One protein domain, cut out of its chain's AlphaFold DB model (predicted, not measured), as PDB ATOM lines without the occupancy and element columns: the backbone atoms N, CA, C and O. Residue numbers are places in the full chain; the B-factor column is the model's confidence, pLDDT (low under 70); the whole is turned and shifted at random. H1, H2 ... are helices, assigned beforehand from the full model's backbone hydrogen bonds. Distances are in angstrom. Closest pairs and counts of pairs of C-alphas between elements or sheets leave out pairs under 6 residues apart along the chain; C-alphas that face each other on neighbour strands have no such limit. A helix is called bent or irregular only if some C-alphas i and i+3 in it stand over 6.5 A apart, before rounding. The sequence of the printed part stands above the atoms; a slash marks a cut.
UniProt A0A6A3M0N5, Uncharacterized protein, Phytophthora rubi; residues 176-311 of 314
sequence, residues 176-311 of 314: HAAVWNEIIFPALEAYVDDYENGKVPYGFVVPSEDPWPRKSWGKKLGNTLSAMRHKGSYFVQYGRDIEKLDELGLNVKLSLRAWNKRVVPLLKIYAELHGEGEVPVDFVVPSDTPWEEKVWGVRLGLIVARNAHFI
ATOM      1  N   HIS A 176      36.361  -1.767  21.304       90.81
ATOM      2  CA  HIS A 176      36.999  -1.402  20.040       90.81
ATOM      3  C   HIS A 176      37.670  -2.603  19.377       90.81
ATOM      4  O   HIS A 176      37.526  -2.761  18.171       90.81
ATOM      5  N   ALA A 177      38.339  -3.455  20.154       92.44
ATOM      6  CA  ALA A 177      38.927  -4.687  19.643       92.44
ATOM      7  C   ALA A 177      37.853  -5.661  19.138       92.44
ATOM      8  O   ALA A 177      37.965  -6.136  18.018       92.44
ATOM      9  N   ALA A 178      36.780  -5.882  19.907       93.50
ATOM     10  CA  ALA A 178      35.693  -6.774  19.500       93.50
ATOM     11  C   ALA A 178      34.992  -6.286  18.221       93.50
ATOM     12  O   ALA A 178      34.869  -7.035  17.261       93.50
ATOM     13  N   VAL A 179      34.619  -4.998  18.146       93.88
ATOM     14  CA  VAL A 179      34.023  -4.438  16.916       93.88
ATOM     15  C   VAL A 179      34.994  -4.524  15.735       93.88
ATOM     16  O   VAL A 179      34.567  -4.752  14.610       93.88
ATOM     17  N   TRP A 180      36.290  -4.315  15.958       95.25
ATOM     18  CA  TRP A 180      37.272  -4.442  14.888       95.25
ATOM     19  C   TRP A 180      37.354  -5.879  14.369       95.25
ATOM     20  O   TRP A 180      37.110  -6.097  13.190       95.25
ATOM     21  N   ASN A 181      37.602  -6.840  15.257       94.31
ATOM     22  CA  ASN A 181      37.847  -8.235  14.903       94.31
ATOM     23  C   ASN A 181      36.596  -8.961  14.394       94.31
ATOM     24  O   ASN A 181      36.697  -9.783  13.496       94.31
ATOM     25  N   GLU A 182      35.421  -8.685  14.964       92.94
ATOM     26  CA  GLU A 182      34.202  -9.447  14.656       92.94
ATOM     27  C   GLU A 182      33.306  -8.785  13.605       92.94
ATOM     28  O   GLU A 182      32.409  -9.434  13.072       92.94
ATOM     29  N   ILE A 183      33.495  -7.486  13.341       93.62
ATOM     30  CA  ILE A 183      32.589  -6.716  12.476       93.62
ATOM     31  C   ILE A 183      33.351  -6.018  11.358       93.62
ATOM     32  O   ILE A 183      33.006  -6.183  10.194       93.62
ATOM     33  N   ILE A 184      34.342  -5.189  11.692       95.12
ATOM     34  CA  ILE A 184      34.986  -4.325  10.696       95.12
ATOM     35  C   ILE A 184      35.931  -5.135   9.813       95.12
ATOM     36  O   ILE A 184      35.819  -5.045   8.598       95.12
ATOM     37  N   PHE A 185      36.841  -5.905  10.405       95.25
ATOM     38  CA  PHE A 185      37.878  -6.623   9.672       95.25
ATOM     39  C   PHE A 185      37.295  -7.684   8.722       95.25
ATOM     40  O   PHE A 185      37.585  -7.591   7.532       95.25
ATOM     41  N   PRO A 186      36.350  -8.552   9.146       95.62
ATOM     42  CA  PRO A 186      35.711  -9.500   8.228       95.62
ATOM     43  C   PRO A 186      34.922  -8.822   7.102       95.62
ATOM     44  O   PRO A 186      34.815  -9.342   5.997       95.62
ATOM     45  N   ALA A 187      34.360  -7.634   7.355       95.75
ATOM     46  CA  ALA A 187      33.694  -6.858   6.310       95.75
ATOM     47  C   ALA A 187      34.681  -6.232   5.315       95.75
ATOM     48  O   ALA A 187      34.307  -5.979   4.175       95.75
ATOM     49  N   LEU A 188      35.913  -5.940   5.742       94.75
ATOM     50  CA  LEU A 188      36.972  -5.472   4.852       94.75
ATOM     51  C   LEU A 188      37.478  -6.607   3.963       94.75
ATOM     52  O   LEU A 188      37.659  -6.369   2.776       94.75
ATOM     53  N   GLU A 189      37.645  -7.811   4.516       94.88
ATOM     54  CA  GLU A 189      37.987  -9.017   3.748       94.88
ATOM     55  C   GLU A 189      36.925  -9.283   2.674       94.88
ATOM     56  O   GLU A 189      37.234  -9.229   1.489       94.88
ATOM     57  N   ALA A 190      35.651  -9.384   3.073       95.44
ATOM     58  CA  ALA A 190      34.546  -9.593   2.135       95.44
ATOM     59  C   ALA A 190      34.439  -8.493   1.061       95.44
ATOM     60  O   ALA A 190      34.085  -8.772  -0.080       95.44
ATOM     61  N   TYR A 191      34.768  -7.240   1.399       95.06
ATOM     62  CA  TYR A 191      34.802  -6.158   0.414       95.06
ATOM     63  C   TYR A 191      35.907  -6.350  -0.622       95.06
ATOM     64  O   TYR A 191      35.689  -6.104  -1.806       95.06
ATOM     65  N   VAL A 192      37.104  -6.731  -0.179       93.62
ATOM     66  CA  VAL A 192      38.242  -6.923  -1.080       93.62
ATOM     67  C   VAL A 192      38.024  -8.142  -1.969       93.62
ATOM     68  O   VAL A 192      38.352  -8.060  -3.149       93.62
ATOM     69  N   ASP A 193      37.402  -9.198  -1.447       92.94
ATOM     70  CA  ASP A 193      37.036 -10.386  -2.222       92.94
ATOM     71  C   ASP A 193      35.983 -10.078  -3.304       92.94
ATOM     72  O   ASP A 193      36.105 -10.557  -4.427       92.94
ATOM     73  N   ASP A 194      34.970  -9.257  -2.998       93.19
ATOM     74  CA  ASP A 194      33.871  -8.931  -3.927       93.19
ATOM     75  C   ASP A 194      34.262  -7.887  -4.991       93.19
ATOM     76  O   ASP A 194      33.892  -7.995  -6.159       93.19
ATOM     77  N   TYR A 195      35.029  -6.858  -4.607       89.75
ATOM     78  CA  TYR A 195      35.366  -5.730  -5.489       89.75
ATOM     79  C   TYR A 195      36.790  -5.780  -6.060       89.75
ATOM     80  O   TYR A 195      37.168  -4.878  -6.819       89.75
ATOM     81  N   GLU A 196      37.607  -6.753  -5.651       87.81
ATOM     82  CA  GLU A 196      39.021  -6.910  -6.029       87.81
ATOM     83  C   GLU A 196      39.870  -5.642  -5.786       87.81
ATOM     84  O   GLU A 196      40.872  -5.378  -6.456       87.81
ATOM     85  N   ASN A 197      39.459  -4.788  -4.839       86.25
ATOM     86  CA  ASN A 197      40.196  -3.577  -4.486       86.25
ATOM     87  C   ASN A 197      39.956  -3.128  -3.039       86.25
ATOM     88  O   ASN A 197      38.869  -3.266  -2.499       86.25
ATOM     89  N   GLY A 198      40.951  -2.473  -2.432       81.38
ATOM     90  CA  GLY A 198      40.845  -1.874  -1.093       81.38
ATOM     91  C   GLY A 198      40.257  -0.452  -1.055       81.38
ATOM     92  O   GLY A 198      40.436   0.274  -0.072       81.38
ATOM     93  N   LYS A 199      39.609   0.037  -2.122       87.19
ATOM     94  CA  LYS A 199      39.132   1.432  -2.212       87.19
ATOM     95  C   LYS A 199      37.662   1.557  -1.820       87.19
ATOM     96  O   LYS A 199      36.830   1.944  -2.632       87.19
ATOM     97  N   VAL A 200      37.364   1.322  -0.546       90.88
ATOM     98  CA  VAL A 200      36.001   1.442  -0.001       90.88
ATOM     99  C   VAL A 200      35.468   2.889  -0.110       90.88
ATOM    100  O   VAL A 200      36.057   3.801   0.491       90.88
ATOM    101  N   PRO A 201      34.350   3.135  -0.824       93.19
ATOM    102  CA  PRO A 201      33.716   4.449  -0.914       93.19
ATOM    103  C   PRO A 201      33.213   4.949   0.440       93.19
ATOM    104  O   PRO A 201      32.729   4.171   1.254       93.19
ATOM    105  N   TYR A 202      33.223   6.268   0.667       93.38
ATOM    106  CA  TYR A 202      32.758   6.874   1.929       93.38
ATOM    107  C   TYR A 202      31.331   6.455   2.322       93.38
ATOM    108  O   TYR A 202      31.054   6.201   3.494       93.38
ATOM    109  N   GLY A 203      30.430   6.394   1.338       94.94
ATOM    110  CA  GLY A 203      29.024   6.046   1.537       94.94
ATOM    111  C   GLY A 203      28.742   4.547   1.586       94.94
ATOM    112  O   GLY A 203      27.578   4.186   1.717       94.94
ATOM    113  N   PHE A 204      29.759   3.687   1.467       95.62
ATOM    114  CA  PHE A 204      29.546   2.246   1.392       95.62
ATOM    115  C   PHE A 204      28.923   1.705   2.684       95.62
ATOM    116  O   PHE A 204      29.427   1.933   3.795       95.62
ATOM    117  N   VAL A 205      27.818   0.986   2.504       97.00
ATOM    118  CA  VAL A 205      27.079   0.271   3.539       97.00
ATOM    119  C   VAL A 205      27.119  -1.199   3.175       97.00
ATOM    120  O   VAL A 205      26.803  -1.547   2.044       97.00
ATOM    121  N   VAL A 206      27.506  -2.037   4.130       96.12
ATOM    122  CA  VAL A 206      27.598  -3.481   3.919       96.12
ATOM    123  C   VAL A 206      26.215  -4.045   3.551       96.12
ATOM    124  O   VAL A 206      25.273  -3.859   4.339       96.12
ATOM    125  N   PRO A 207      26.078  -4.713   2.390       96.00
ATOM    126  CA  PRO A 207      24.856  -5.401   1.988       96.00
ATOM    127  C   PRO A 207      24.400  -6.430   3.025       96.00
ATOM    128  O   PRO A 207      25.206  -6.978   3.771       96.00
ATOM    129  N   SER A 208      23.090  -6.665   3.100       95.44
ATOM    130  CA  SER A 208      22.494  -7.638   4.031       95.44
ATOM    131  C   SER A 208      22.241  -8.984   3.353       95.44
ATOM    132  O   SER A 208      21.137  -9.518   3.417       95.44
ATOM    133  N   GLU A 209      23.251  -9.484   2.650       93.75
ATOM    134  CA  GLU A 209      23.200 -10.708   1.848       93.75
ATOM    135  C   GLU A 209      24.566 -11.402   1.835       93.75
ATOM    136  O   GLU A 209      25.584 -10.791   2.166       93.75
ATOM    137  N   ASP A 210      24.592 -12.682   1.475       91.00
ATOM    138  CA  ASP A 210      25.846 -13.413   1.283       91.00
ATOM    139  C   ASP A 210      26.615 -12.815   0.079       91.00
ATOM    140  O   ASP A 210      25.975 -12.407  -0.892       91.00
ATOM    141  N   PRO A 211      27.962 -12.727   0.106       92.62
ATOM    142  CA  PRO A 211      28.891 -13.344   1.063       92.62
ATOM    143  C   PRO A 211      29.201 -12.488   2.307       92.62
ATOM    144  O   PRO A 211      30.106 -12.816   3.075       92.62
ATOM    145  N   TRP A 212      28.489 -11.380   2.532       95.00
ATOM    146  CA  TRP A 212      28.835 -10.443   3.599       95.00
ATOM    147  C   TRP A 212      28.588 -11.035   4.991       95.00
ATOM    148  O   TRP A 212      27.517 -11.596   5.242       95.00
ATOM    149  N   PRO A 213      29.514 -10.852   5.954       93.62
ATOM    150  CA  PRO A 213      29.315 -11.335   7.313       93.62
ATOM    151  C   PRO A 213      28.056 -10.741   7.957       93.62
ATOM    152  O   PRO A 213      27.895  -9.527   8.042       93.62
ATOM    153  N   ARG A 214      27.186 -11.587   8.517       91.19
ATOM    154  CA  ARG A 214      25.910 -11.146   9.121       91.19
ATOM    155  C   ARG A 214      26.060 -10.028  10.156       91.19
ATOM    156  O   ARG A 214      25.252  -9.106  10.199       91.19
ATOM    157  N   LYS A 215      27.125 -10.070  10.966       90.12
ATOM    158  CA  LYS A 215      27.411  -9.052  11.994       90.12
ATOM    159  C   LYS A 215      27.741  -7.671  11.410       90.12
ATOM    160  O   LYS A 215      27.614  -6.655  12.104       90.12
ATOM    161  N   SER A 216      28.176  -7.612  10.152       92.44
ATOM    162  CA  SER A 216      28.544  -6.374   9.471       92.44
ATOM    163  C   SER A 216      27.438  -5.801   8.591       92.44
ATOM    164  O   SER A 216      27.559  -4.646   8.189       92.44
ATOM    165  N   TRP A 217      26.330  -6.515   8.380       93.88
ATOM    166  CA  TRP A 217      25.172  -6.045   7.616       93.88
ATOM    167  C   TRP A 217      24.669  -4.669   8.080       93.88
ATOM    168  O   TRP A 217      24.536  -4.380   9.275       93.88
ATOM    169  N   GLY A 218      24.443  -3.769   7.118       92.88
ATOM    170  CA  GLY A 218      23.977  -2.404   7.365       92.88
ATOM    171  C   GLY A 218      25.013  -1.474   8.014       92.88
ATOM    172  O   GLY A 218      24.724  -0.297   8.264       92.88
ATOM    173  N   LYS A 219      26.236  -1.943   8.302       93.31
ATOM    174  CA  LYS A 219      27.291  -1.087   8.856       93.31
ATOM    175  C   LYS A 219      27.863  -0.182   7.768       93.31
ATOM    176  O   LYS A 219      28.184  -0.610   6.663       93.31
ATOM    177  N   LYS A 220      28.051   1.093   8.113       95.06
ATOM    178  CA  LYS A 220      28.634   2.123   7.236       95.06
ATOM    179  C   LYS A 220      30.161   1.992   7.191       95.06
ATOM    180  O   LYS A 220      30.870   2.821   7.763       95.06
ATOM    181  N   LEU A 221      30.667   0.932   6.565       94.31
ATOM    182  CA  LEU A 221      32.096   0.594   6.534       94.31
ATOM    183  C   LEU A 221      32.956   1.732   5.954       94.31
ATOM    184  O   LEU A 221      33.994   2.073   6.525       94.31
ATOM    185  N   GLY A 222      32.472   2.415   4.911       93.25
ATOM    186  CA  GLY A 222      33.135   3.595   4.347       93.25
ATOM    187  C   GLY A 222      33.289   4.754   5.337       93.25
ATOM    188  O   GLY A 222      34.358   5.364   5.457       93.25
ATOM    189  N   ASN A 223      32.239   5.024   6.117       94.88
ATOM    190  CA  ASN A 223      32.263   6.038   7.168       94.88
ATOM    191  C   ASN A 223      33.234   5.653   8.294       94.88
ATOM    192  O   ASN A 223      33.967   6.511   8.787       94.88
ATOM    193  N   THR A 224      33.283   4.369   8.660       93.88
ATOM    194  CA  THR A 224      34.228   3.836   9.651       93.88
ATOM    195  C   THR A 224      35.672   4.071   9.217       93.88
ATOM    196  O   THR A 224      36.434   4.675   9.973       93.88
ATOM    197  N   LEU A 225      36.040   3.701   7.985       92.88
ATOM    198  CA  LEU A 225      37.383   3.940   7.443       92.88
ATOM    199  C   LEU A 225      37.717   5.434   7.359       92.88
ATOM    200  O   LEU A 225      38.826   5.852   7.698       92.88
ATOM    201  N   SER A 226      36.754   6.273   6.976       93.56
ATOM    202  CA  SER A 226      36.916   7.730   7.013       93.56
ATOM    203  C   SER A 226      37.177   8.242   8.438       93.56
ATOM    204  O   SER A 226      38.100   9.030   8.666       93.56
ATOM    205  N   ALA A 227      36.437   7.752   9.436       93.44
ATOM    206  CA  ALA A 227      36.663   8.096  10.836       93.44
ATOM    207  C   ALA A 227      38.036   7.617  11.338       93.44
ATOM    208  O   ALA A 227      38.673   8.325  12.119       93.44
ATOM    209  N   MET A 228      38.534   6.471  10.871       92.06
ATOM    210  CA  MET A 228      39.903   6.030  11.155       92.06
ATOM    211  C   MET A 228      40.932   7.019  10.590       92.06
ATOM    212  O   MET A 228      41.758   7.525  11.348       92.06
ATOM    213  N   ARG A 229      40.814   7.394   9.306       91.69
ATOM    214  CA  ARG A 229      41.711   8.356   8.628       91.69
ATOM    215  C   ARG A 229      41.736   9.728   9.313       91.69
ATOM    216  O   ARG A 229      42.801  10.304   9.547       91.69
ATOM    217  N   HIS A 230      40.564  10.266   9.653       93.06
ATOM    218  CA  HIS A 230      40.440  11.653  10.119       93.06
ATOM    219  C   HIS A 230      40.450  11.824  11.643       93.06
ATOM    220  O   HIS A 230      40.899  12.854  12.145       93.06
ATOM    221  N   LYS A 231      39.945  10.842  12.398       92.06
ATOM    222  CA  LYS A 231      39.820  10.922  13.865       92.06
ATOM    223  C   LYS A 231      40.785   9.989  14.601       92.06
ATOM    224  O   LYS A 231      40.935  10.135  15.816       92.06
ATOM    225  N   GLY A 232      41.414   9.038  13.906       91.62
ATOM    226  CA  GLY A 232      42.205   7.983  14.539       91.62
ATOM    227  C   GLY A 232      41.338   7.056  15.395       91.62
ATOM    228  O   GLY A 232      41.736   6.686  16.507       91.62
ATOM    229  N   SER A 233      40.113   6.767  14.946       92.19
ATOM    230  CA  SER A 233      39.301   5.670  15.493       92.19
ATOM    231  C   SER A 233      40.007   4.338  15.237       92.19
ATOM    232  O   SER A 233      40.687   4.218  14.226       92.19
ATOM    233  N   TYR A 234      39.875   3.364  16.143       93.50
ATOM    234  CA  TYR A 234      40.510   2.037  16.021       93.50
ATOM    235  C   TYR A 234      42.029   2.065  15.765       93.50
ATOM    236  O   TYR A 234      42.579   1.100  15.256       93.50
ATOM    237  N   PHE A 235      42.724   3.157  16.117       95.12
ATOM    238  CA  PHE A 235      44.149   3.347  15.808       95.12
ATOM    239  C   PHE A 235      45.031   2.186  16.283       95.12
ATOM    240  O   PHE A 235      45.927   1.766  15.564       95.12
ATOM    241  N   VAL A 236      44.758   1.660  17.479       94.75
ATOM    242  CA  VAL A 236      45.515   0.543  18.056       94.75
ATOM    243  C   VAL A 236      45.317  -0.726  17.231       94.75
ATOM    244  O   VAL A 236      46.288  -1.380  16.879       94.75
ATOM    245  N   GLN A 237      44.067  -1.053  16.896       95.12
ATOM    246  CA  GLN A 237      43.736  -2.224  16.088       95.12
ATOM    247  C   GLN A 237      44.321  -2.109  14.677       95.12
ATOM    248  O   GLN A 237      45.044  -2.992  14.238       95.12
ATOM    249  N   TYR A 238      44.120  -0.955  14.036       93.38
ATOM    250  CA  TYR A 238      44.754  -0.600  12.769       93.38
ATOM    251  C   TYR A 238      46.271  -0.800  12.804       93.38
ATOM    252  O   TYR A 238      46.834  -1.388  11.894       93.38
ATOM    253  N   GLY A 239      46.936  -0.313  13.854       94.00
ATOM    254  CA  GLY A 239      48.384  -0.408  13.979       94.00
ATOM    255  C   GLY A 239      48.898  -1.821  14.244       94.00
ATOM    256  O   GLY A 239      50.035  -2.113  13.896       94.00
ATOM    257  N   ARG A 240      48.090  -2.688  14.860       95.31
ATOM    258  CA  ARG A 240      48.427  -4.100  15.098       95.31
ATOM    259  C   ARG A 240      48.223  -4.953  13.845       95.31
ATOM    260  O   ARG A 240      49.046  -5.815  13.571       95.31
ATOM    261  N   ASP A 241      47.173  -4.670  13.075       95.25
ATOM    262  CA  ASP A 241      46.811  -5.409  11.857       95.25
ATOM    263  C   ASP A 241      47.260  -4.702  10.563       95.25
ATOM    264  O   ASP A 241      46.754  -5.005   9.485       95.25
ATOM    265  N   ILE A 242      48.193  -3.747  10.645       93.81
ATOM    266  CA  ILE A 242      48.582  -2.906   9.501       93.81
ATOM    267  C   ILE A 242      49.098  -3.723   8.310       93.81
ATOM    268  O   ILE A 242      48.776  -3.390   7.178       93.81
ATOM    269  N   GLU A 243      49.831  -4.807   8.567       93.31
ATOM    270  CA  GLU A 243      50.356  -5.705   7.530       93.31
ATOM    271  C   GLU A 243      49.225  -6.474   6.843       93.31
ATOM    272  O   GLU A 243      49.164  -6.500   5.619       93.31
ATOM    273  N   LYS A 244      48.256  -6.996   7.606       93.38
ATOM    274  CA  LYS A 244      47.078  -7.661   7.028       93.38
ATOM    275  C   LYS A 244      46.253  -6.695   6.177       93.38
ATOM    276  O   LYS A 244      45.717  -7.055   5.138       93.38
ATOM    277  N   LEU A 245      46.151  -5.434   6.603       92.06
ATOM    278  CA  LEU A 245      45.503  -4.400   5.795       92.06
ATOM    279  C   LEU A 245      46.286  -4.106   4.506       92.06
ATOM    280  O   LEU A 245      45.665  -3.777   3.497       92.06
ATOM    281  N   ASP A 246      47.611  -4.228   4.513       90.25
ATOM    282  CA  ASP A 246      48.433  -4.055   3.311       90.25
ATOM    283  C   ASP A 246      48.261  -5.208   2.330       90.25
ATOM    284  O   ASP A 246      48.141  -4.958   1.130       90.25
ATOM    285  N   GLU A 247      48.176  -6.440   2.835       91.19
ATOM    286  CA  GLU A 247      47.839  -7.635   2.050       91.19
ATOM    287  C   GLU A 247      46.481  -7.473   1.350       91.19
ATOM    288  O   GLU A 247      46.337  -7.807   0.177       91.19
ATOM    289  N   LEU A 248      45.517  -6.845   2.031       90.50
ATOM    290  CA  LEU A 248      44.205  -6.479   1.489       90.50
ATOM    291  C   LEU A 248      44.218  -5.222   0.586       90.50
ATOM    292  O   LEU A 248      43.175  -4.772   0.108       90.50
ATOM    293  N   GLY A 249      45.372  -4.582   0.378       88.50
ATOM    294  CA  GLY A 249      45.499  -3.354  -0.415       88.50
ATOM    295  C   GLY A 249      44.876  -2.100   0.228       88.50
ATOM    296  O   GLY A 249      44.733  -1.057  -0.428       88.50
ATOM    297  N   LEU A 250      44.513  -2.157   1.512       85.62
ATOM    298  CA  LEU A 250      43.876  -1.090   2.291       85.62
ATOM    299  C   LEU A 250      44.912  -0.104   2.855       85.62
ATOM    300  O   LEU A 250      45.176  -0.011   4.054       85.62
ATOM    301  N   ASN A 251      45.445   0.736   1.970       83.88
ATOM    302  CA  ASN A 251      46.437   1.759   2.309       83.88
ATOM    303  C   ASN A 251      45.824   2.989   3.016       83.88
ATOM    304  O   ASN A 251      45.606   4.051   2.423       83.88
ATOM    305  N   VAL A 252      45.533   2.863   4.313       84.81
ATOM    306  CA  VAL A 252      44.966   3.944   5.138       84.81
ATOM    307  C   VAL A 252      46.046   4.963   5.534       84.81
ATOM    308  O   VAL A 252      46.886   4.705   6.390       84.81
ATOM    309  N   LYS A 253      46.000   6.165   4.945       89.06
ATOM    310  CA  LYS A 253      46.816   7.317   5.374       89.06
ATOM    311  C   LYS A 253      46.078   8.152   6.419       89.06
ATOM    312  O   LYS A 253      44.875   8.395   6.292       89.06
ATOM    313  N   LEU A 254      46.794   8.593   7.450       92.69
ATOM    314  CA  LEU A 254      46.229   9.407   8.522       92.69
ATOM    315  C   LEU A 254      46.207  10.881   8.113       92.69
ATOM    316  O   LEU A 254      47.092  11.375   7.427       92.69
ATOM    317  N   SER A 255      45.191  11.609   8.566       93.62
ATOM    318  CA  SER A 255      45.202  13.075   8.504       93.62
ATOM    319  C   SER A 255      46.160  13.667   9.540       93.62
ATOM    320  O   SER A 255      46.396  13.047  10.579       93.62
ATOM    321  N   LEU A 256      46.597  14.917   9.339       92.94
ATOM    322  CA  LEU A 256      47.433  15.647  10.305       92.94
ATOM    323  C   LEU A 256      46.817  15.659  11.716       92.94
ATOM    324  O   LEU A 256      47.508  15.494  12.716       92.94
ATOM    325  N   ARG A 257      45.487  15.783  11.810       94.00
ATOM    326  CA  ARG A 257      44.762  15.735  13.086       94.00
ATOM    327  C   ARG A 257      44.898  14.378  13.777       94.00
ATOM    328  O   ARG A 257      45.152  14.327  14.979       94.00
ATOM    329  N   ALA A 258      44.679  13.288  13.043       94.19
ATOM    330  CA  ALA A 258      44.797  11.937  13.586       94.19
ATOM    331  C   ALA A 258      46.253  11.618  13.954       94.19
ATOM    332  O   ALA A 258      46.495  11.072  15.029       94.19
ATOM    333  N   TRP A 259      47.200  12.032  13.110       94.88
ATOM    334  CA  TRP A 259      48.639  11.930  13.336       94.88
ATOM    335  C   TRP A 259      49.067  12.618  14.636       94.88
ATOM    336  O   TRP A 259      49.570  11.958  15.545       94.88
ATOM    337  N   ASN A 260      48.756  13.910  14.785       94.19
ATOM    338  CA  ASN A 260      49.092  14.685  15.982       94.19
ATOM    339  C   ASN A 260      48.460  14.108  17.251       94.19
ATOM    340  O   ASN A 260      49.053  14.152  18.323       94.19
ATOM    341  N   LYS A 261      47.251  13.549  17.139       94.69
ATOM    342  CA  LYS A 261      46.540  12.976  18.283       94.69
ATOM    343  C   LYS A 261      47.058  11.595  18.695       94.69
ATOM    344  O   LYS A 261      47.002  11.272  19.878       94.69
ATOM    345  N   ARG A 262      47.434  10.742  17.739       94.88
ATOM    346  CA  ARG A 262      47.687   9.310  17.986       94.88
ATOM    347  C   ARG A 262      49.150   8.911  17.869       94.88
ATOM    348  O   ARG A 262      49.574   8.050  18.626       94.88
ATOM    349  N   VAL A 263      49.890   9.514  16.944       94.88
ATOM    350  CA  VAL A 263      51.258   9.103  16.603       94.88
ATOM    351  C   VAL A 263      52.291   9.991  17.285       94.88
ATOM    352  O   VAL A 263      53.220   9.470  17.887       94.88
ATOM    353  N   VAL A 264      52.103  11.316  17.287       94.44
ATOM    354  CA  VAL A 264      53.061  12.253  17.910       94.44
ATOM    355  C   VAL A 264      53.368  11.930  19.383       94.44
ATOM    356  O   VAL A 264      54.544  11.953  19.733       94.44
ATOM    357  N   PRO A 265      52.397  11.581  20.255       95.25
ATOM    358  CA  PRO A 265      52.718  11.174  21.627       95.25
ATOM    359  C   PRO A 265      53.626   9.938  21.697       95.25
ATOM    360  O   PRO A 265      54.505   9.884  22.546       95.25
ATOM    361  N   LEU A 266      53.454   8.978  20.782       95.12
ATOM    362  CA  LEU A 266      54.286   7.774  20.715       95.12
ATOM    363  C   LEU A 266      55.693   8.087  20.197       95.12
ATOM    364  O   LEU A 266      56.665   7.544  20.705       95.12
ATOM    365  N   LEU A 267      55.813   9.005  19.235       94.38
ATOM    366  CA  LEU A 267      57.114   9.471  18.746       94.38
ATOM    367  C   LEU A 267      57.914  10.206  19.821       94.38
ATOM    368  O   LEU A 267      59.129  10.064  19.858       94.38
ATOM    369  N   LYS A 268      57.248  10.958  20.706       93.75
ATOM    370  CA  LYS A 268      57.911  11.599  21.851       93.75
ATOM    371  C   LYS A 268      58.520  10.566  22.792       93.75
ATOM    372  O   LYS A 268      59.700  10.660  23.091       93.75
ATOM    373  N   ILE A 269      57.743   9.546  23.161       94.31
ATOM    374  CA  ILE A 269      58.228   8.439  23.995       94.31
ATOM    375  C   ILE A 269      59.402   7.725  23.311       94.31
ATOM    376  O   ILE A 269      60.428   7.475  23.933       94.31
ATOM    377  N   TYR A 270      59.285   7.436  22.011       94.12
ATOM    378  CA  TYR A 270      60.375   6.825  21.251       94.12
ATOM    379  C   TYR A 270      61.647   7.687  21.274       94.12
ATOM    380  O   TYR A 270      62.730   7.167  21.530       94.12
ATOM    381  N   ALA A 271      61.519   8.997  21.045       92.75
ATOM    382  CA  ALA A 271      62.650   9.918  21.020       92.75
ATOM    383  C   ALA A 271      63.327  10.066  22.391       92.75
ATOM    384  O   ALA A 271      64.545  10.208  22.459       92.75
ATOM    385  N   GLU A 272      62.565   9.987  23.482       93.25
ATOM    386  CA  GLU A 272      63.107   9.963  24.846       93.25
ATOM    387  C   GLU A 272      63.931   8.692  25.120       93.25
ATOM    388  O   GLU A 272      64.942   8.759  25.816       93.25
ATOM    389  N   LEU A 273      63.537   7.547  24.551       92.19
ATOM    390  CA  LEU A 273      64.208   6.257  24.759       92.19
ATOM    391  C   LEU A 273      65.395   6.015  23.815       92.19
ATOM    392  O   LEU A 273      66.384   5.402  24.212       92.19
ATOM    393  N   HIS A 274      65.292   6.463  22.562       89.56
ATOM    394  CA  HIS A 274      66.224   6.113  21.484       89.56
ATOM    395  C   HIS A 274      66.902   7.330  20.825       89.56
ATOM    396  O   HIS A 274      67.749   7.156  19.949       89.56
ATOM    397  N   GLY A 275      66.566   8.557  21.242       86.44
ATOM    398  CA  GLY A 275      67.030   9.807  20.630       86.44
ATOM    399  C   GLY A 275      66.206  10.239  19.409       86.44
ATOM    400  O   GLY A 275      65.289   9.548  18.973       86.44
ATOM    401  N   GLU A 276      66.539  11.388  18.808       76.81
ATOM    402  CA  GLU A 276      65.809  11.981  17.662       76.81
ATOM    403  C   GLU A 276      66.035  11.272  16.303       76.81
ATOM    404  O   GLU A 276      65.949  11.894  15.237       76.81
ATOM    405  N   GLY A 277      66.350   9.976  16.331       74.00
ATOM    406  CA  GLY A 277      66.575   9.154  15.144       74.00
ATOM    407  C   GLY A 277      65.287   8.790  14.402       74.00
ATOM    408  O   GLY A 277      64.179   8.890  14.934       74.00
ATOM    409  N   GLU A 278      65.436   8.339  13.155       86.38
ATOM    410  CA  GLU A 278      64.328   7.745  12.404       86.38
ATOM    411  C   GLU A 278      63.815   6.488  13.118       86.38
ATOM    412  O   GLU A 278      64.594   5.694  13.649       86.38
ATOM    413  N   VAL A 279      62.493   6.310  13.140       91.19
ATOM    414  CA  VAL A 279      61.872   5.114  13.720       91.19
ATOM    415  C   VAL A 279      62.061   3.947  12.742       91.19
ATOM    416  O   VAL A 279      61.587   4.060  11.607       91.19
ATOM    417  N   PRO A 280      62.696   2.830  13.148       94.06
ATOM    418  CA  PRO A 280      62.837   1.645  12.312       94.06
ATOM    419  C   PRO A 280      61.483   1.155  11.804       94.06
ATOM    420  O   PRO A 280      60.495   1.166  12.537       94.06
ATOM    421  N   VAL A 281      61.428   0.718  10.545       93.31
ATOM    422  CA  VAL A 281      60.181   0.294   9.885       93.31
ATOM    423  C   VAL A 281      59.523  -0.883  10.613       93.31
ATOM    424  O   VAL A 281      58.299  -0.946  10.714       93.31
ATOM    425  N   ASP A 282      60.331  -1.781  11.163       94.19
ATOM    426  CA  ASP A 282      59.932  -2.960  11.928       94.19
ATOM    427  C   ASP A 282      59.643  -2.666  13.410       94.19
ATOM    428  O   ASP A 282      59.234  -3.567  14.143       94.19
ATOM    429  N   PHE A 283      59.795  -1.416  13.865       95.81
ATOM    430  CA  PHE A 283      59.584  -1.066  15.265       95.81
ATOM    431  C   PHE A 283      58.137  -1.327  15.707       95.81
ATOM    432  O   PHE A 283      57.165  -0.771  15.172       95.81
ATOM    433  N   VAL A 284      58.018  -2.139  16.756       97.31
ATOM    434  CA  VAL A 284      56.770  -2.484  17.434       97.31
ATOM    435  C   VAL A 284      56.816  -1.914  18.841       97.31
ATOM    436  O   VAL A 284      57.803  -2.103  19.546       97.31
ATOM    437  N   VAL A 285      55.743  -1.246  19.263       96.62
ATOM    438  CA  VAL A 285      55.637  -0.727  20.631       96.62
ATOM    439  C   VAL A 285      55.766  -1.893  21.625       96.62
ATOM    440  O   VAL A 285      54.901  -2.780  21.605       96.62
ATOM    441  N   PRO A 286      56.814  -1.913  22.472       95.75
ATOM    442  CA  PRO A 286      57.073  -3.020  23.382       95.75
ATOM    443  C   PRO A 286      56.083  -3.033  24.548       95.75
ATOM    444  O   PRO A 286      55.468  -2.015  24.873       95.75
ATOM    445  N   SER A 287      55.959  -4.194  25.190       94.94
ATOM    446  CA  SER A 287      55.084  -4.407  26.348       94.94
ATOM    447  C   SER A 287      55.752  -4.034  27.677       94.94
ATOM    448  O   SER A 287      55.764  -4.827  28.613       94.94
ATOM    449  N   ASP A 288      56.363  -2.850  27.731       93.44
ATOM    450  CA  ASP A 288      57.106  -2.331  28.887       93.44
ATOM    451  C   ASP A 288      56.841  -0.826  29.050       93.44
ATOM    452  O   ASP A 288      56.524  -0.113  28.096       93.44
ATOM    453  N   THR A 289      56.992  -0.335  30.275       89.69
ATOM    454  CA  THR A 289      57.194   1.075  30.590       89.69
ATOM    455  C   THR A 289      58.278   1.709  29.703       89.69
ATOM    456  O   THR A 289      59.261   1.061  29.349       89.69
ATOM    457  N   PRO A 290      58.127   2.984  29.306       93.81
ATOM    458  CA  PRO A 290      57.038   3.924  29.606       93.81
ATOM    459  C   PRO A 290      55.778   3.754  28.729       93.81
ATOM    460  O   PRO A 290      54.872   4.588  28.792       93.81
ATOM    461  N   TRP A 291      55.687   2.714  27.896       94.69
ATOM    462  CA  TRP A 291      54.554   2.534  26.990       94.69
ATOM    463  C   TRP A 291      53.307   2.057  27.731       94.69
ATOM    464  O   TRP A 291      53.333   1.078  28.473       94.69
ATOM    465  N   GLU A 292      52.177   2.716  27.484       92.94
ATOM    466  CA  GLU A 292      50.896   2.292  28.045       92.94
ATOM    467  C   GLU A 292      50.416   0.970  27.418       92.94
ATOM    468  O   GLU A 292      50.439   0.816  26.195       92.94
ATOM    469  N   GLU A 293      49.846   0.072  28.225       91.12
ATOM    470  CA  GLU A 293      49.341  -1.243  27.782       91.12
ATOM    471  C   GLU A 293      48.417  -1.171  26.559       91.12
ATOM    472  O   GLU A 293      48.471  -1.981  25.628       91.12
ATOM    473  N   LYS A 294      47.599  -0.119  26.503       90.50
ATOM    474  CA  LYS A 294      46.649   0.114  25.414       90.50
ATOM    475  C   LYS A 294      47.307   0.280  24.037       90.50
ATOM    476  O   LYS A 294      46.598   0.149  23.043       90.50
ATOM    477  N   VAL A 295      48.600   0.610  23.953       94.25
ATOM    478  CA  VAL A 295      49.335   0.800  22.686       94.25
ATOM    479  C   VAL A 295      50.375  -0.283  22.407       94.25
ATOM    480  O   VAL A 295      50.974  -0.263  21.335       94.25
ATOM    481  N   TRP A 296      50.555  -1.255  23.302       95.25
ATOM    482  CA  TRP A 296      51.474  -2.371  23.074       95.25
ATOM    483  C   TRP A 296      51.143  -3.126  21.782       95.25
ATOM    484  O   TRP A 296      49.970  -3.274  21.408       95.25
ATOM    485  N   GLY A 297      52.175  -3.581  21.074       95.50
ATOM    486  CA  GLY A 297      52.043  -4.320  19.817       95.50
ATOM    487  C   GLY A 297      51.686  -3.467  18.595       95.50
ATOM    488  O   GLY A 297      51.560  -4.005  17.497       95.50
ATOM    489  N   VAL A 298      51.501  -2.151  18.739       96.81
ATOM    490  CA  VAL A 298      51.294  -1.261  17.587       96.81
ATOM    491  C   VAL A 298      52.577  -1.207  16.755       96.81
ATOM    492  O   VAL A 298      53.637  -0.866  17.278       96.81
ATOM    493  N   ARG A 299      52.483  -1.498  15.450       96.75
ATOM    494  CA  ARG A 299      53.590  -1.388  14.483       96.75
ATOM    495  C   ARG A 299      53.863   0.082  14.138       96.75
ATOM    496  O   ARG A 299      53.518   0.567  13.060       96.75
ATOM    497  N   LEU A 300      54.419   0.829  15.093       95.94
ATOM    498  CA  LEU A 300      54.650   2.271  14.964       95.94
ATOM    499  C   LEU A 300      55.584   2.597  13.786       95.94
ATOM    500  O   LEU A 300      55.316   3.572  13.084       95.94
ATOM    501  N   GLY A 301      56.590   1.761  13.514       94.38
ATOM    502  CA  GLY A 301      57.489   1.912  12.365       94.38
ATOM    503  C   GLY A 301      56.761   1.954  11.019       94.38
ATOM    504  O   GLY A 301      56.903   2.908  10.252       94.38
ATOM    505  N   LEU A 302      55.882   0.980  10.765       94.75
ATOM    506  CA  LEU A 302      55.068   0.919   9.545       94.75
ATOM    507  C   LEU A 302      54.100   2.106   9.428       94.75
ATOM    508  O   LEU A 302      53.918   2.668   8.344       94.75
ATOM    509  N   ILE A 303      53.502   2.536  10.545       94.56
ATOM    510  CA  ILE A 303      52.626   3.719  10.574       94.56
ATOM    511  C   ILE A 303      53.408   4.976  10.184       94.56
ATOM    512  O   ILE A 303      52.904   5.798   9.414       94.56
ATOM    513  N   VAL A 304      54.620   5.125  10.714       93.69
ATOM    514  CA  VAL A 304      55.525   6.239  10.425       93.69
ATOM    515  C   VAL A 304      55.928   6.241   8.954       93.69
ATOM    516  O   VAL A 304      55.691   7.238   8.270       93.69
ATOM    517  N   ALA A 305      56.422   5.113   8.439       91.81
ATOM    518  CA  ALA A 305      56.825   4.968   7.042       91.81
ATOM    519  C   ALA A 305      55.683   5.326   6.071       91.81
ATOM    520  O   ALA A 305      55.870   6.070   5.106       91.81
ATOM    521  N   ARG A 306      54.450   4.896   6.373       89.06
ATOM    522  CA  ARG A 306      53.251   5.196   5.565       89.06
ATOM    523  C   ARG A 306      52.877   6.677   5.522       89.06
ATOM    524  O   ARG A 306      52.210   7.129   4.586       89.06
ATOM    525  N   ASN A 307      53.270   7.431   6.541       89.69
ATOM    526  CA  ASN A 307      52.915   8.832   6.720       89.69
ATOM    527  C   ASN A 307      54.163   9.740   6.748       89.69
ATOM    528  O   ASN A 307      54.134  10.809   7.353       89.69
ATOM    529  N   ALA A 308      55.229   9.358   6.032       86.38
ATOM    530  CA  ALA A 308      56.510  10.076   5.980       86.38
ATOM    531  C   ALA A 308      56.408  11.563   5.565       86.38
ATOM    532  O   ALA A 308      57.260  12.381   5.912       86.38
ATOM    533  N   HIS A 309      55.328  11.951   4.881       85.31
ATOM    534  CA  HIS A 309      55.021  13.346   4.546       85.31
ATOM    535  C   HIS A 309      54.798  14.256   5.773       85.31
ATOM    536  O   HIS A 309      54.834  15.473   5.634       85.31
ATOM    537  N   PHE A 310      54.573  13.700   6.969       84.19
ATOM    538  CA  PHE A 310      54.520  14.475   8.217       84.19
ATOM    539  C   PHE A 310      55.873  14.627   8.915       84.19
ATOM    540  O   PHE A 310      55.980  15.419   9.843       84.19
ATOM    541  N   ILE A 311      56.887  13.868   8.499       75.88
ATOM    542  CA  ILE A 311      58.226  13.868   9.110       75.88
ATOM    543  C   ILE A 311      59.206  14.713   8.289       75.88
ATOM    544  O   ILE A 311      60.178  15.236   8.818       75.88
TER     545      ILE A 311
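This is residues 176 to 311 of the 314 residues of an uncharacterized protein of Phytophthora rubi (UniProt A0A6A3M0N5). An elongated row of two lobes, each made of helices and a long loop, with the short helices H3 and H4 between them. One lobe holds H1, H2 and the loop of residues 196 to 220; the other holds H6, H7 and the loop of residues 275 to 299, while H5 joins the row where H2 ends and H6 begins. The printed part has 136 residues with seven named helices, H1 to H7 in order along the chain, and no named strand; the class is all helix, and the helices hold 68 of the residues. The whole is compact by its radius of gyration of the C-alphas, 15.7 A, yet elongated in outline, with spans of 52 by 28 by 23 A.

H1, residues 176 to 195, begins at C-alpha 176 (36.999, -1.402, 20.040) and is 25.9 A from first to last C-alpha. It has a kink of 28 degrees near residue 183 and is only just irregular, with C-alphas 182 and 185 6.8 A apart. H2, residues 221 to 231, is 14.8 A long. H3, residues 235 to 240, spans 8.6 A, and H4, residues 242 to 247, 8.9 A. H5, residues 256 to 262, spans 10.0 A, and H6, residues 264 to 274, 15.0 A. H7, residues 300 to 306, spans 9.9 A and ends at C-alpha 306 (53.251, 5.196, 5.565).

H1, with residues 184 to 188 alone, only just touches H2, with 3 pairs of C-alphas within 8 A; the closest are those of Ile 184 and Leu 221, 7.1 A apart. They run opposite ways at a steep tilt of 58 degrees. With residues 176 to 180 alone, H1 only just touches H3, also with 3 such pairs, the closest C-alphas being those of Ala 177 and Gln 237, 6.5 A apart. H1 and H4 are near each other, with 5 pairs of C-alphas within 10 A. H2 touches H5 about perpendicular, at 85 degrees, with C-alphas 231 and 258 closest at 5.1 A. H5 and H6 meet only through their link. H7 is close but not clearly touching H3, where the closest C-alphas, Gly 239 and Ile 303, are 6.8 A apart. H6 and H7 are close but not clearly touching, with C-alphas 266 and 300 closest at 8.0 A. Among the pairs that are apart are H1 and H7. In H2 to H7 every O i to N i+4 pair is within hydrogen-bond range; in H1, 14 of 16 are.

The two C-alphas farthest apart are those of Glu 209 and Gly 275, 51.9 A. The links H1 to H2 and H6 to H7 are long, with 25 residues each. The printed part has no cut. Its mean pLDDT is 92.5, and no printed residue is under 70.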